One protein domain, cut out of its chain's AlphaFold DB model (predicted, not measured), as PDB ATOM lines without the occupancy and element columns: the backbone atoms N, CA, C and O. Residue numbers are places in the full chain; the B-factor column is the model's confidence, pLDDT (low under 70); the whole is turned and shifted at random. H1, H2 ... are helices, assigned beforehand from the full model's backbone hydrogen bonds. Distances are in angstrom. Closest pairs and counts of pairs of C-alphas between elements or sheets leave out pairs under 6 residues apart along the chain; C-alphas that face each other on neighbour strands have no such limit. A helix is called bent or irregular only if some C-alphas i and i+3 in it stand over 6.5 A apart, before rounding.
ATOM      1  N   ARG A 187      13.391 -65.159   6.141       66.94
ATOM      2  CA  ARG A 187      14.112 -65.185   7.422       66.94
ATOM      3  C   ARG A 187      14.312 -63.813   8.043       66.94
ATOM      4  O   ARG A 187      14.992 -63.702   9.063       66.94
ATOM      5  N   GLN A 188      13.680 -62.795   7.472       71.81
ATOM      6  CA  GLN A 188      13.534 -61.489   8.093       71.81
ATOM      7  C   GLN A 188      12.157 -61.331   8.746       71.81
ATOM      8  O   GLN A 188      11.257 -62.149   8.562       71.81
ATOM      9  N   VAL A 189      11.989 -60.260   9.525       80.44
ATOM     10  CA  VAL A 189      10.680 -59.884  10.067       80.44
ATOM     11  C   VAL A 189       9.738 -59.578   8.902       80.44
ATOM     12  O   VAL A 189      10.142 -58.936   7.934       80.44
ATOM     13  N   THR A 190       8.473 -59.996   9.003       81.06
ATOM     14  CA  THR A 190       7.476 -59.887   7.922       81.06
ATOM     15  C   THR A 190       7.427 -58.497   7.281       81.06
ATOM     16  O   THR A 190       7.331 -58.391   6.062       81.06
ATOM     17  N   ALA A 191       7.550 -57.430   8.079       84.44
ATOM     18  CA  ALA A 191       7.553 -56.056   7.582       84.44
ATOM     19  C   ALA A 191       8.773 -55.731   6.699       84.44
ATOM     20  O   ALA A 191       8.608 -55.190   5.607       84.44
ATOM     21  N   SER A 192       9.991 -56.083   7.128       83.00
ATOM     22  CA  SER A 192      11.203 -55.803   6.345       83.00
ATOM     23  C   SER A 192      11.303 -56.708   5.116       83.00
ATOM     24  O   SER A 192      11.653 -56.233   4.037       83.00
ATOM     25  N   GLY A 193      10.902 -57.978   5.242       82.56
ATOM     26  CA  GLY A 193      10.813 -58.902   4.111       82.56
ATOM     27  C   GLY A 193       9.822 -58.424   3.044       82.56
ATOM     28  O   GLY A 193      10.138 -58.448   1.857       82.56
ATOM     29  N   ALA A 194       8.652 -57.914   3.451       84.81
ATOM     30  CA  ALA A 194       7.669 -57.356   2.522       84.81
ATOM     31  C   ALA A 194       8.190 -56.102   1.804       84.81
ATOM     32  O   ALA A 194       7.997 -55.974   0.596       84.81
ATOM     33  N   LEU A 195       8.874 -55.198   2.514       87.62
ATOM     34  CA  LEU A 195       9.478 -54.012   1.900       87.62
ATOM     35  C   LEU A 195      10.532 -54.390   0.855       87.62
ATOM     36  O   LEU A 195      10.467 -53.893  -0.266       87.62
ATOM     37  N   LEU A 196      11.454 -55.303   1.175       84.44
ATOM     38  CA  LEU A 196      12.466 -55.775   0.219       84.44
ATOM     39  C   LEU A 196      11.837 -56.405  -1.024       84.44
ATOM     40  O   LEU A 196      12.286 -56.154  -2.141       84.44
ATOM     41  N   ARG A 197      10.761 -57.173  -0.835       83.69
ATOM     42  CA  ARG A 197      10.002 -57.754  -1.939       83.69
ATOM     43  C   ARG A 197       9.427 -56.673  -2.858       83.69
ATOM     44  O   ARG A 197       9.568 -56.775  -4.074       83.69
ATOM     45  N   TRP A 198       8.820 -55.626  -2.297       87.12
ATOM     46  CA  TRP A 198       8.301 -54.491  -3.073       87.12
ATOM     47  C   TRP A 198       9.402 -53.728  -3.801       87.12
ATOM     48  O   TRP A 198       9.243 -53.436  -4.983       87.12
ATOM     49  N   PHE A 199      10.533 -53.462  -3.144       89.12
ATOM     50  CA  PHE A 199      11.682 -52.841  -3.802       89.12
ATOM     51  C   PHE A 199      12.182 -53.678  -4.976       89.12
ATOM     52  O   PHE A 199      12.447 -53.119  -6.035       89.12
ATOM     53  N   ARG A 200      12.237 -55.010  -4.843       86.62
ATOM     54  CA  ARG A 200      12.627 -55.885  -5.955       86.62
ATOM     55  C   ARG A 200      11.629 -55.828  -7.109       86.62
ATOM     56  O   ARG A 200      12.052 -55.709  -8.253       86.62
ATOM     57  N   PHE A 201      10.325 -55.864  -6.830       87.75
ATOM     58  CA  PHE A 201       9.313 -55.700  -7.878       87.75
ATOM     59  C   PHE A 201       9.443 -54.349  -8.589       87.75
ATOM     60  O   PHE A 201       9.442 -54.310  -9.816       87.75
ATOM     61  N   MET A 202       9.618 -53.258  -7.839       90.81
ATOM     62  CA  MET A 202       9.811 -51.924  -8.412       90.81
ATOM     63  C   MET A 202      11.106 -51.825  -9.219       90.81
ATOM     64  O   MET A 202      11.095 -51.219 -10.282       90.81
ATOM     65  N   ALA A 203      12.193 -52.452  -8.766       89.44
ATOM     66  CA  ALA A 203      13.460 -52.489  -9.488       89.44
ATOM     67  C   ALA A 203      13.350 -53.265 -10.810       89.44
ATOM     68  O   ALA A 203      13.855 -52.795 -11.823       89.44
ATOM     69  N   ILE A 204      12.640 -54.401 -10.829       87.88
ATOM     70  CA  ILE A 204      12.376 -55.170 -12.059       87.88
ATOM     71  C   ILE A 204      11.506 -54.363 -13.032       87.88
ATOM     72  O   ILE A 204      11.767 -54.331 -14.232       87.88
ATOM     73  N   LEU A 205      10.468 -53.687 -12.532       90.31
ATOM     74  CA  LEU A 205       9.650 -52.808 -13.370       90.31
ATOM     75  C   LEU A 205      10.484 -51.643 -13.912       90.31
ATOM     76  O   LEU A 205      10.430 -51.354 -15.103       90.31
ATOM     77  N   ALA A 206      11.299 -51.009 -13.069       91.81
ATOM     78  CA  ALA A 206      12.193 -49.942 -13.489       91.81
ATOM     79  C   ALA A 206      13.189 -50.435 -14.547       91.81
ATOM     80  O   ALA A 206      13.330 -49.783 -15.569       91.81
ATOM     81  N   SER A 207      13.811 -51.604 -14.394       88.00
ATOM     82  CA  SER A 207      14.778 -52.092 -15.385       88.00
ATOM     83  C   SER A 207      14.155 -52.313 -16.770       88.00
ATOM     84  O   SER A 207      14.820 -52.103 -17.775       88.00
ATOM     85  N   ILE A 208      12.878 -52.708 -16.832       87.19
ATOM     86  CA  ILE A 208      12.160 -52.928 -18.098       87.19
ATOM     87  C   ILE A 208      11.653 -51.607 -18.693       87.19
ATOM     88  O   ILE A 208      11.738 -51.398 -19.901       87.19
ATOM     89  N   PHE A 209      11.102 -50.717 -17.862       91.31
ATOM     90  CA  PHE A 209      10.380 -49.534 -18.339       91.31
ATOM     91  C   PHE A 209      11.203 -48.246 -18.342       91.31
ATOM     92  O   PHE A 209      10.876 -47.347 -19.109       91.31
ATOM     93  N   LEU A 210      12.259 -48.128 -17.534       90.06
ATOM     94  CA  LEU A 210      12.989 -46.871 -17.350       90.06
ATOM     95  C   LEU A 210      13.668 -46.408 -18.640       90.06
ATOM     96  O   LEU A 210      13.513 -45.249 -19.017       90.06
ATOM     97  N   VAL A 211      14.367 -47.306 -19.344       89.25
ATOM     98  CA  VAL A 211      15.089 -46.962 -20.581       89.25
ATOM     99  C   VAL A 211      14.127 -46.599 -21.726       89.25
ATOM    100  O   VAL A 211      14.296 -45.522 -22.306       89.25
ATOM    101  N   PRO A 212      13.077 -47.393 -22.039       89.38
ATOM    102  CA  PRO A 212      12.095 -47.010 -23.057       89.38
ATOM    103  C   PRO A 212      11.308 -45.743 -22.704       89.38
ATOM    104  O   PRO A 212      11.046 -44.922 -23.582       89.38
ATOM    105  N   LEU A 213      10.939 -45.563 -21.431       89.38
ATOM    106  CA  LEU A 213      10.220 -44.372 -20.977       89.38
ATOM    107  C   LEU A 213      11.090 -43.121 -21.112       89.38
ATOM    108  O   LEU A 213      10.616 -42.098 -21.600       89.38
ATOM    109  N   TRP A 214      12.365 -43.206 -20.727       87.88
ATOM    110  CA  TRP A 214      13.319 -42.118 -20.914       87.88
ATOM    111  C   TRP A 214      13.475 -41.759 -22.396       87.88
ATOM    112  O   TRP A 214      13.355 -40.589 -22.754       87.88
ATOM    113  N   LEU A 215      13.647 -42.761 -23.267       88.25
ATOM    114  CA  LEU A 215      13.746 -42.562 -24.715       88.25
ATOM    115  C   LEU A 215      12.513 -41.837 -25.277       88.25
ATOM    116  O   LEU A 215      12.660 -40.919 -26.084       88.25
ATOM    117  N   LEU A 216      11.310 -42.212 -24.832       88.19
ATOM    118  CA  LEU A 216      10.058 -41.573 -25.243       88.19
ATOM    119  C   LEU A 216      10.010 -40.100 -24.817       88.19
ATOM    120  O   LEU A 216       9.752 -39.231 -25.647       88.19
ATOM    121  N   ILE A 217      10.318 -39.804 -23.550       86.50
ATOM    122  CA  ILE A 217      10.273 -38.437 -23.004       86.50
ATOM    123  C   ILE A 217      11.282 -37.521 -23.719       86.50
ATOM    124  O   ILE A 217      10.954 -36.374 -24.027       86.50
ATOM    125  N   VAL A 218      12.490 -38.023 -24.007       84.94
ATOM    126  CA  VAL A 218      13.523 -37.284 -24.754       84.94
ATOM    127  C   VAL A 218      13.094 -37.030 -26.196       84.94
ATOM    128  O   VAL A 218      13.244 -35.914 -26.691       84.94
ATOM    129  N   THR A 219      12.540 -38.040 -26.869       82.69
ATOM    130  CA  THR A 219      12.165 -37.938 -28.287       82.69
ATOM    131  C   THR A 219      11.001 -36.967 -28.489       82.69
ATOM    132  O   THR A 219      11.077 -36.100 -29.358       82.69
ATOM    133  N   ASP A 220       9.978 -37.023 -27.634       80.56
ATOM    134  CA  ASP A 220       8.793 -36.157 -27.728       80.56
ATOM    135  C   ASP A 220       8.987 -34.771 -27.081       80.56
ATOM    136  O   ASP A 220       8.042 -33.990 -26.989       80.56
ATOM    137  N   HIS A 221      10.210 -34.438 -26.645       73.00
ATOM    138  CA  HIS A 221      10.550 -33.148 -26.022       73.00
ATOM    139  C   HIS A 221       9.692 -32.844 -24.779       73.00
ATOM    140  O   HIS A 221       9.422 -31.690 -24.449       73.00
ATOM    141  N   LEU A 222       9.273 -33.895 -24.072       79.62
ATOM    142  CA  LEU A 222       8.432 -33.824 -22.877       79.62
ATOM    143  C   LEU A 222       9.256 -33.668 -21.590       79.62
ATOM    144  O   LEU A 222       8.704 -33.799 -20.497       79.62
ATOM    145  N   LEU A 223      10.569 -33.426 -21.694       81.75
ATOM    146  CA  LEU A 223      11.425 -33.225 -20.527       81.75
ATOM    147  C   LEU A 223      11.106 -31.892 -19.836       81.75
ATOM    148  O   LEU A 223      11.226 -30.836 -20.456       81.75
ATOM    149  N   PRO A 224      10.755 -31.913 -18.540       82.44
ATOM    150  CA  PRO A 224      10.667 -30.701 -17.740       82.44
ATOM    151  C   PRO A 224      12.045 -30.062 -17.524       82.44
ATOM    152  O   PRO A 224      13.040 -30.774 -17.383       82.44
ATOM    153  N   ASP A 225      12.085 -28.740 -17.340       81.69
ATOM    154  CA  ASP A 225      13.346 -27.994 -17.195       81.69
ATOM    155  C   ASP A 225      14.246 -28.484 -16.050       81.69
ATOM    156  O   ASP A 225      15.474 -28.452 -16.149       81.69
ATOM    157  N   PHE A 226      13.650 -28.997 -14.969       84.81
ATOM    158  CA  PHE A 226      14.393 -29.534 -13.827       84.81
ATOM    159  C   PHE A 226      15.075 -30.888 -14.107       84.81
ATOM    160  O   PHE A 226      15.946 -31.288 -13.338       84.81
ATOM    161  N   LEU A 227      14.711 -31.588 -15.190       82.31
ATOM    162  CA  LEU A 227      15.294 -32.873 -15.610       82.31
ATOM    163  C   LEU A 227      16.186 -32.759 -16.850       82.31
ATOM    164  O   LEU A 227      16.675 -33.780 -17.332       82.31
ATOM    165  N   ASN A 228      16.452 -31.547 -17.347       79.62
ATOM    166  CA  ASN A 228      17.256 -31.340 -18.558       79.62
ATOM    167  C   ASN A 228      18.654 -31.984 -18.493       79.62
ATOM    168  O   ASN A 228      19.208 -32.326 -19.529       79.62
ATOM    169  N   PHE A 229      19.197 -32.226 -17.294       80.12
ATOM    170  CA  PHE A 229      20.481 -32.910 -17.099       80.12
ATOM    171  C   PHE A 229      20.493 -34.388 -17.536       80.12
ATOM    172  O   PHE A 229      21.567 -34.962 -17.687       80.12
ATOM    173  N   ILE A 230      19.322 -35.016 -17.699       81.88
ATOM    174  CA  ILE A 230      19.185 -36.404 -18.171       81.88
ATOM    175  C   ILE A 230      18.978 -36.443 -19.696       81.88
ATOM    176  O   ILE A 230      19.026 -37.512 -20.294       81.88
ATOM    177  N   GLY A 231      18.701 -35.306 -20.338       80.19
ATOM    178  CA  GLY A 231      18.554 -35.216 -21.788       80.19
ATOM    179  C   GLY A 231      19.907 -35.116 -22.507       80.19
ATOM    180  O   GLY A 231      20.928 -34.835 -21.880       80.19
ATOM    181  N   PRO A 232      19.947 -35.336 -23.831       76.06
ATOM    182  CA  PRO A 232      21.146 -35.081 -24.618       76.06
ATOM    183  C   PRO A 232      21.521 -33.592 -24.551       76.06
ATOM    184  O   PRO A 232      20.682 -32.724 -24.785       76.06
ATOM    185  N   ASN A 233      22.791 -33.314 -24.237       68.62
ATOM    186  CA  ASN A 233      23.309 -31.950 -24.067       68.62
ATOM    187  C   ASN A 233      23.247 -31.120 -25.360       68.62
ATOM    188  O   ASN A 233      23.004 -29.917 -25.302       68.62
ATOM    189  N   ASP A 234      23.424 -31.771 -26.511       68.31
ATOM    190  CA  ASP A 234      23.389 -31.146 -27.831       68.31
ATOM    191  C   ASP A 234      22.229 -31.711 -28.647       68.31
ATOM    192  O   ASP A 234      21.970 -32.911 -28.613       68.31
ATOM    193  N   LYS A 235      21.539 -30.854 -29.408       65.62
ATOM    194  CA  LYS A 235      20.433 -31.258 -30.298       65.62
ATOM    195  C   LYS A 235      20.913 -31.875 -31.620       65.62
ATOM    196  O   LYS A 235      20.121 -32.512 -32.307       65.62
ATOM    197  N   ASP A 236      22.198 -31.720 -31.940       66.19
ATOM    198  CA  ASP A 236      22.819 -32.199 -33.177       66.19
ATOM    199  C   ASP A 236      23.626 -33.480 -32.926       66.19
ATOM    200  O   ASP A 236      24.855 -33.483 -32.820       66.19
ATOM    201  N   TYR A 237      22.924 -34.606 -32.822       76.88
ATOM    202  CA  TYR A 237      23.540 -35.929 -32.717       76.88
ATOM    203  C   TYR A 237      23.708 -36.574 -34.100       76.88
ATOM    204  O   TYR A 237      22.751 -36.737 -34.852       76.88
ATOM    205  N   HIS A 238      24.930 -37.024 -34.407       80.88
ATOM    206  CA  HIS A 238      25.253 -37.733 -35.655       80.88
ATOM    207  C   HIS A 238      24.729 -39.180 -35.686       80.88
ATOM    208  O   HIS A 238      24.608 -39.777 -36.754       80.88
ATOM    209  N   ILE A 239      24.446 -39.757 -34.514       83.19
ATOM    210  CA  ILE A 239      23.983 -41.137 -34.346       83.19
ATOM    211  C   ILE A 239      22.584 -41.108 -33.721       83.19
ATOM    212  O   ILE A 239      22.430 -40.480 -32.669       83.19
ATOM    213  N   PRO A 240      21.582 -41.809 -34.291       86.62
ATOM    214  CA  PRO A 240      20.247 -41.894 -33.705       86.62
ATOM    215  C   PRO A 240      20.283 -42.405 -32.262       86.62
ATOM    216  O   PRO A 240      20.978 -43.379 -31.967       86.62
ATOM    217  N   LEU A 241      19.492 -41.795 -31.376       85.50
ATOM    218  CA  LEU A 241      19.494 -42.096 -29.939       85.50
ATOM    219  C   LEU A 241      19.225 -43.584 -29.646       85.50
ATOM    220  O   LEU A 241      19.880 -44.185 -28.800       85.50
ATOM    221  N   ILE A 242      18.340 -44.213 -30.425       87.50
ATOM    222  CA  ILE A 242      18.057 -45.649 -30.316       87.50
ATOM    223  C   ILE A 242      19.293 -46.520 -30.586       87.50
ATOM    224  O   ILE A 242      19.508 -47.510 -29.893       87.50
ATOM    225  N   LEU A 243      20.141 -46.137 -31.548       89.56
ATOM    226  CA  LEU A 243      21.352 -46.887 -31.871       89.56
ATOM    227  C   LEU A 243      22.407 -46.726 -30.771       89.56
ATOM    228  O   LEU A 243      23.102 -47.686 -30.454       89.56
ATOM    229  N   GLN A 244      22.489 -45.545 -30.149       88.38
ATOM    230  CA  GLN A 244      23.374 -45.314 -29.003       88.38
ATOM    231  C   GLN A 244      23.004 -46.217 -27.819       88.38
ATOM    232  O   GLN A 244      23.885 -46.855 -27.247       88.38
ATOM    233  N   ILE A 245      21.707 -46.329 -27.498       88.81
ATOM    234  CA  ILE A 245      21.212 -47.213 -26.429       88.81
ATOM    235  C   ILE A 245      21.532 -48.676 -26.743       88.81
ATOM    236  O   ILE A 245      22.038 -49.380 -25.878       88.81
ATOM    237  N   LEU A 246      21.293 -49.136 -27.976       90.38
ATOM    238  CA  LEU A 246      21.598 -50.519 -28.361       90.38
ATOM    239  C   LEU A 246      23.093 -50.842 -28.233       90.38
ATOM    240  O   LEU A 246      23.449 -51.917 -27.758       90.38
ATOM    241  N   ILE A 247      23.975 -49.913 -28.620       91.00
ATOM    242  CA  ILE A 247      25.426 -50.077 -28.451       91.00
ATOM    243  C   ILE A 247      25.796 -50.114 -26.962       91.00
ATOM    244  O   ILE A 247      26.603 -50.952 -26.558       91.00
ATOM    245  N   ALA A 248      25.203 -49.237 -26.146       90.19
ATOM    246  CA  ALA A 248      25.431 -49.214 -24.705       90.19
ATOM    247  C   ALA A 248      24.983 -50.524 -24.036       90.19
ATOM    248  O   ALA A 248      25.741 -51.086 -23.249       90.19
ATOM    249  N   GLU A 249      23.815 -51.052 -24.408       88.50
ATOM    250  CA  GLU A 249      23.276 -52.312 -23.888       88.50
ATOM    251  C   GLU A 249      24.201 -53.496 -24.204       88.50
ATOM    252  O   GLU A 249      24.571 -54.265 -23.316       88.50
ATOM    253  N   VAL A 250      24.671 -53.602 -25.455       91.62
ATOM    254  CA  VAL A 250      25.650 -54.629 -25.857       91.62
ATOM    255  C   VAL A 250      26.960 -54.482 -25.078       91.62
ATOM    256  O   VAL A 250      27.556 -55.483 -24.669       91.62
ATOM    257  N   GLY A 251      27.417 -53.248 -24.849       91.62
ATOM    258  CA  GLY A 251      28.607 -52.967 -24.049       91.62
ATOM    259  C   GLY A 251      28.464 -53.439 -22.601       91.62
ATOM    260  O   GLY A 251      29.352 -54.125 -22.089       91.62
ATOM    261  N   ILE A 252      27.333 -53.130 -21.962       88.50
ATOM    262  CA  ILE A 252      27.025 -53.553 -20.589       88.50
ATOM    263  C   ILE A 252      26.967 -55.081 -20.497       88.50
ATOM    264  O   ILE A 252      27.592 -55.659 -19.605       88.50
ATOM    265  N   GLU A 253      26.296 -55.753 -21.434       86.25
ATOM    266  CA  GLU A 253      26.185 -57.215 -21.403       86.25
ATOM    267  C   GLU A 253      27.538 -57.898 -21.660       86.25
ATOM    268  O   GLU A 253      27.873 -58.899 -21.026       86.25
ATOM    269  N   THR A 254      28.388 -57.305 -22.504       88.75
ATOM    270  CA  THR A 254      29.765 -57.780 -22.713       88.75
ATOM    271  C   THR A 254      30.598 -57.663 -21.434       88.75
ATOM    272  O   THR A 254      31.304 -58.605 -21.063       88.75
ATOM    273  N   LEU A 255      30.499 -56.535 -20.720       88.12
ATOM    274  CA  LEU A 255      31.166 -56.350 -19.427       88.12
ATOM    275  C   LEU A 255      30.663 -57.355 -18.388       88.12
ATOM    276  O   LEU A 255      31.457 -57.912 -17.628       88.12
ATOM    277  N   ARG A 256      29.357 -57.629 -18.378       79.62
ATOM    278  CA  ARG A 256      28.746 -58.614 -17.486       79.62
ATOM    279  C   ARG A 256      29.256 -60.029 -17.760       79.62
ATOM    280  O   ARG A 256      29.639 -60.721 -16.817       79.62
ATOM    281  N   LEU A 257      29.305 -60.445 -19.026       81.62
ATOM    282  CA  LEU A 257      29.857 -61.744 -19.427       81.62
ATOM    283  C   LEU A 257      31.324 -61.878 -19.004       81.62
ATOM    284  O   LEU A 257      31.715 -62.898 -18.435       81.62
ATOM    285  N   ALA A 258      32.124 -60.829 -19.203       83.88
ATOM    286  CA  ALA A 258      33.516 -60.810 -18.760       83.88
ATOM    287  C   ALA A 258      33.642 -60.936 -17.229       83.88
ATOM    288  O   ALA A 258      34.500 -61.670 -16.734       83.88
ATOM    289  N   ALA A 259      32.763 -60.273 -16.471       80.81
ATOM    290  CA  ALA A 259      32.770 -60.325 -15.012       80.81
ATOM    291  C   ALA A 259      32.440 -61.727 -14.464       80.81
ATOM    292  O   ALA A 259      33.111 -62.184 -13.543       80.81
ATOM    293  N   ILE A 260      31.461 -62.435 -15.044       72.12
ATOM    294  CA  ILE A 260      31.055 -63.784 -14.595       72.12
ATOM    295  C   ILE A 260      32.171 -64.816 -14.813       72.12
ATOM    296  O   ILE A 260      32.349 -65.723 -14.002       72.12
ATOM    297  N   HIS A 261      32.953 -64.666 -15.881       74.62
ATOM    298  CA  HIS A 261      34.086 -65.546 -16.178       74.62
ATOM    299  C   HIS A 261      35.396 -65.125 -15.492       74.62
ATOM    300  O   HIS A 261      36.422 -65.787 -15.662       74.62
ATOM    301  N   THR A 262      35.378 -64.058 -14.688       73.94
ATOM    302  CA  THR A 262      36.527 -63.653 -13.876       73.94
ATOM    303  C   THR A 262      36.532 -64.445 -12.555       73.94
ATOM    304  O   THR A 262      35.529 -64.436 -11.841       73.94
ATOM    305  N   PRO A 263      37.636 -65.128 -12.182       51.84
ATOM    306  CA  PRO A 263      37.703 -65.935 -10.962       51.84
ATOM    307  C   PRO A 263      37.325 -65.167  -9.685       51.84
ATOM    308  O   PRO A 263      37.678 -64.000  -9.497       51.84
ATOM    309  N   THR A 264      36.663 -65.867  -8.761       55.47
ATOM    310  CA  THR A 264      35.994 -65.350  -7.549       55.47
ATOM    311  C   THR A 264      36.860 -64.534  -6.585       55.47
ATOM    312  O   THR A 264      36.302 -63.829  -5.746       55.47
ATOM    313  N   ALA A 265      38.189 -64.538  -6.726       52.16
ATOM    314  CA  ALA A 265      39.108 -63.740  -5.910       52.16
ATOM    315  C   ALA A 265      38.880 -62.214  -6.003       52.16
ATOM    316  O   ALA A 265      39.285 -61.490  -5.098       52.16
ATOM    317  N   LEU A 266      38.201 -61.723  -7.051       42.69
ATOM    318  CA  LEU A 266      37.848 -60.300  -7.215       42.69
ATOM    319  C   LEU A 266      36.348 -59.998  -7.002       42.69
ATOM    320  O   LEU A 266      35.970 -58.839  -6.842       42.69
ATOM    321  N   SER A 267      35.493 -61.025  -6.954       39.44
ATOM    322  CA  SER A 267      34.022 -60.881  -6.952       39.44
ATOM    323  C   SER A 267      33.431 -60.327  -5.649       39.44
ATOM    324  O   SER A 267      32.377 -59.690  -5.657       39.44
ATOM    325  N   THR A 268      34.125 -60.493  -4.519       38.28
ATOM    326  CA  THR A 268      33.660 -60.002  -3.211       38.28
ATOM    327  C   THR A 268      33.574 -58.470  -3.157       38.28
ATOM    328  O   THR A 268      32.844 -57.932  -2.329       38.28
ATOM    329  N   HIS A 269      34.269 -57.757  -4.052       32.75
ATOM    330  CA  HIS A 269      34.242 -56.292  -4.133       32.75
ATOM    331  C   HIS A 269      33.312 -55.734  -5.224       32.75
ATOM    332  O   HIS A 269      33.025 -54.538  -5.219       32.75
ATOM    333  N   SER A 270      32.805 -56.563  -6.143       29.03
ATOM    334  CA  SER A 270      31.910 -56.108  -7.218       29.03
ATOM    335  C   SER A 270      30.424 -56.216  -6.863       29.03
ATOM    336  O   SER A 270      29.622 -55.458  -7.398       29.03
ATOM    337  N   VAL A 271      30.038 -57.078  -5.913       33.16
ATOM    338  CA  VAL A 271      28.638 -57.154  -5.434       33.16
ATOM    339  C   VAL A 271      28.223 -55.882  -4.677       33.16
ATOM    340  O   VAL A 271      27.059 -55.496  -4.705       33.16
ATOM    341  N   SER A 272      29.170 -55.147  -4.083       27.36
ATOM    342  CA  SER A 272      28.903 -53.831  -3.478       27.36
ATOM    343  C   SER A 272      28.573 -52.722  -4.486       27.36
ATOM    344  O   SER A 272      28.079 -51.676  -4.076       27.36
ATOM    345  N   LEU A 273      28.814 -52.932  -5.786       28.89
ATOM    346  CA  LEU A 273      28.548 -51.941  -6.837       28.89
ATOM    347  C   LEU A 273      27.150 -52.059  -7.461       28.89
ATOM    348  O   LEU A 273      26.762 -51.168  -8.200       28.89
ATOM    349  N   GLN A 274      26.376 -53.102  -7.144       32.56
ATOM    350  CA  GLN A 274      24.987 -53.261  -7.614       32.56
ATOM    351  C   GLN A 274      23.933 -52.725  -6.627       32.56
ATOM    352  O   GLN A 274      22.740 -52.965  -6.798       32.56
TER     353      GLN A 274
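AT A GLANCE: This is residues 187 to 274 of the 276 residues of the protein "Stage V sporulation protein AF" of Sporolactobacillus inulinus (UniProt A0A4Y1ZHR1). Two long helices make an open, loose V: H1, bent along its length, and H3 come near each other at the H1b end and spread apart from there. The short helix H2 sits in the connection between them, and at the far end of H3 the small helices H4 and H5 fold back toward the gap without touching H1 or closing it. The printed part has 88 residues with five named helices, H1 to H5 in order, and no named strand; the class is all helix. It is only just loose, close to extended, with a radius of gyration of the C-alphas of 18.0 A, and its flat outline spans 51 by 37 by 19 A.

HOW THE PARTS SIT: Begin with H1, residues 190 to 219. By its hydrogen bonds it was assigned as one helix, but it is bent: C-alphas 208 and 211 are 7.1 A apart. Its arms, H1a, residues 190 to 208, and H1b, residues 211 to 219, stand at a steep tilt of 49 degrees. Go on to H2, residues 225 to 230, which is apart from H1b. Next comes H3, residues 241 to 260. H1b and H3 are close but not clearly touching: their closest C-alphas, those of Leu 215 and Ile 242, are 7.7 A apart. They run opposite ways at a shallow tilt of 24 degrees. H1a and H3 are apart. H4, residues 264 to 269, is only just apart from H3, with the closest C-alphas 8.2 A apart. H4 and H5, residues 271 to 274, meet only through their link, and H5 is apart from H1a and from H3. In H1a, H1b and H3 every O i to N i+4 pair is within hydrogen-bond range. In H2 and in H4 it is 0 of 2, beside 2 of 3 O i to N i+3 pairs; H5 is too short for an O i to N i+4 pair.

IN THESE COORDINATES: Find C-alpha 190 at (7.476, -59.887, 7.922); from there H1a runs 27.3 A to C-alpha 208, and H1b covers 12.2 A. H2 and H4 are irregular: C-alphas 226 and 229 are 7.7 A apart, and C-alphas 265 and 268 are 7.1 A apart. Look for C-alpha 241 at (19.494, -42.096, -29.939), where H3 begins its 29.0 A. H5 ends at C-alpha 274, at (24.987, -53.261, -7.614).

THE WHOLE: The two C-alphas farthest apart, those of Arg 187 and Asp 236, are 53.0 A apart. The printed part has no cut. The links H1 to H2, H3 to H4 and H4 to H5 are tight, and H2 to H3, with 10 residues, is short. Among the stretches that stand free are residues 233 to 240. In the B-factor column the mean pLDDT of the printed part is 77.5; residue 187, residues 233 to 236 and residues 263 to 274 are under 70.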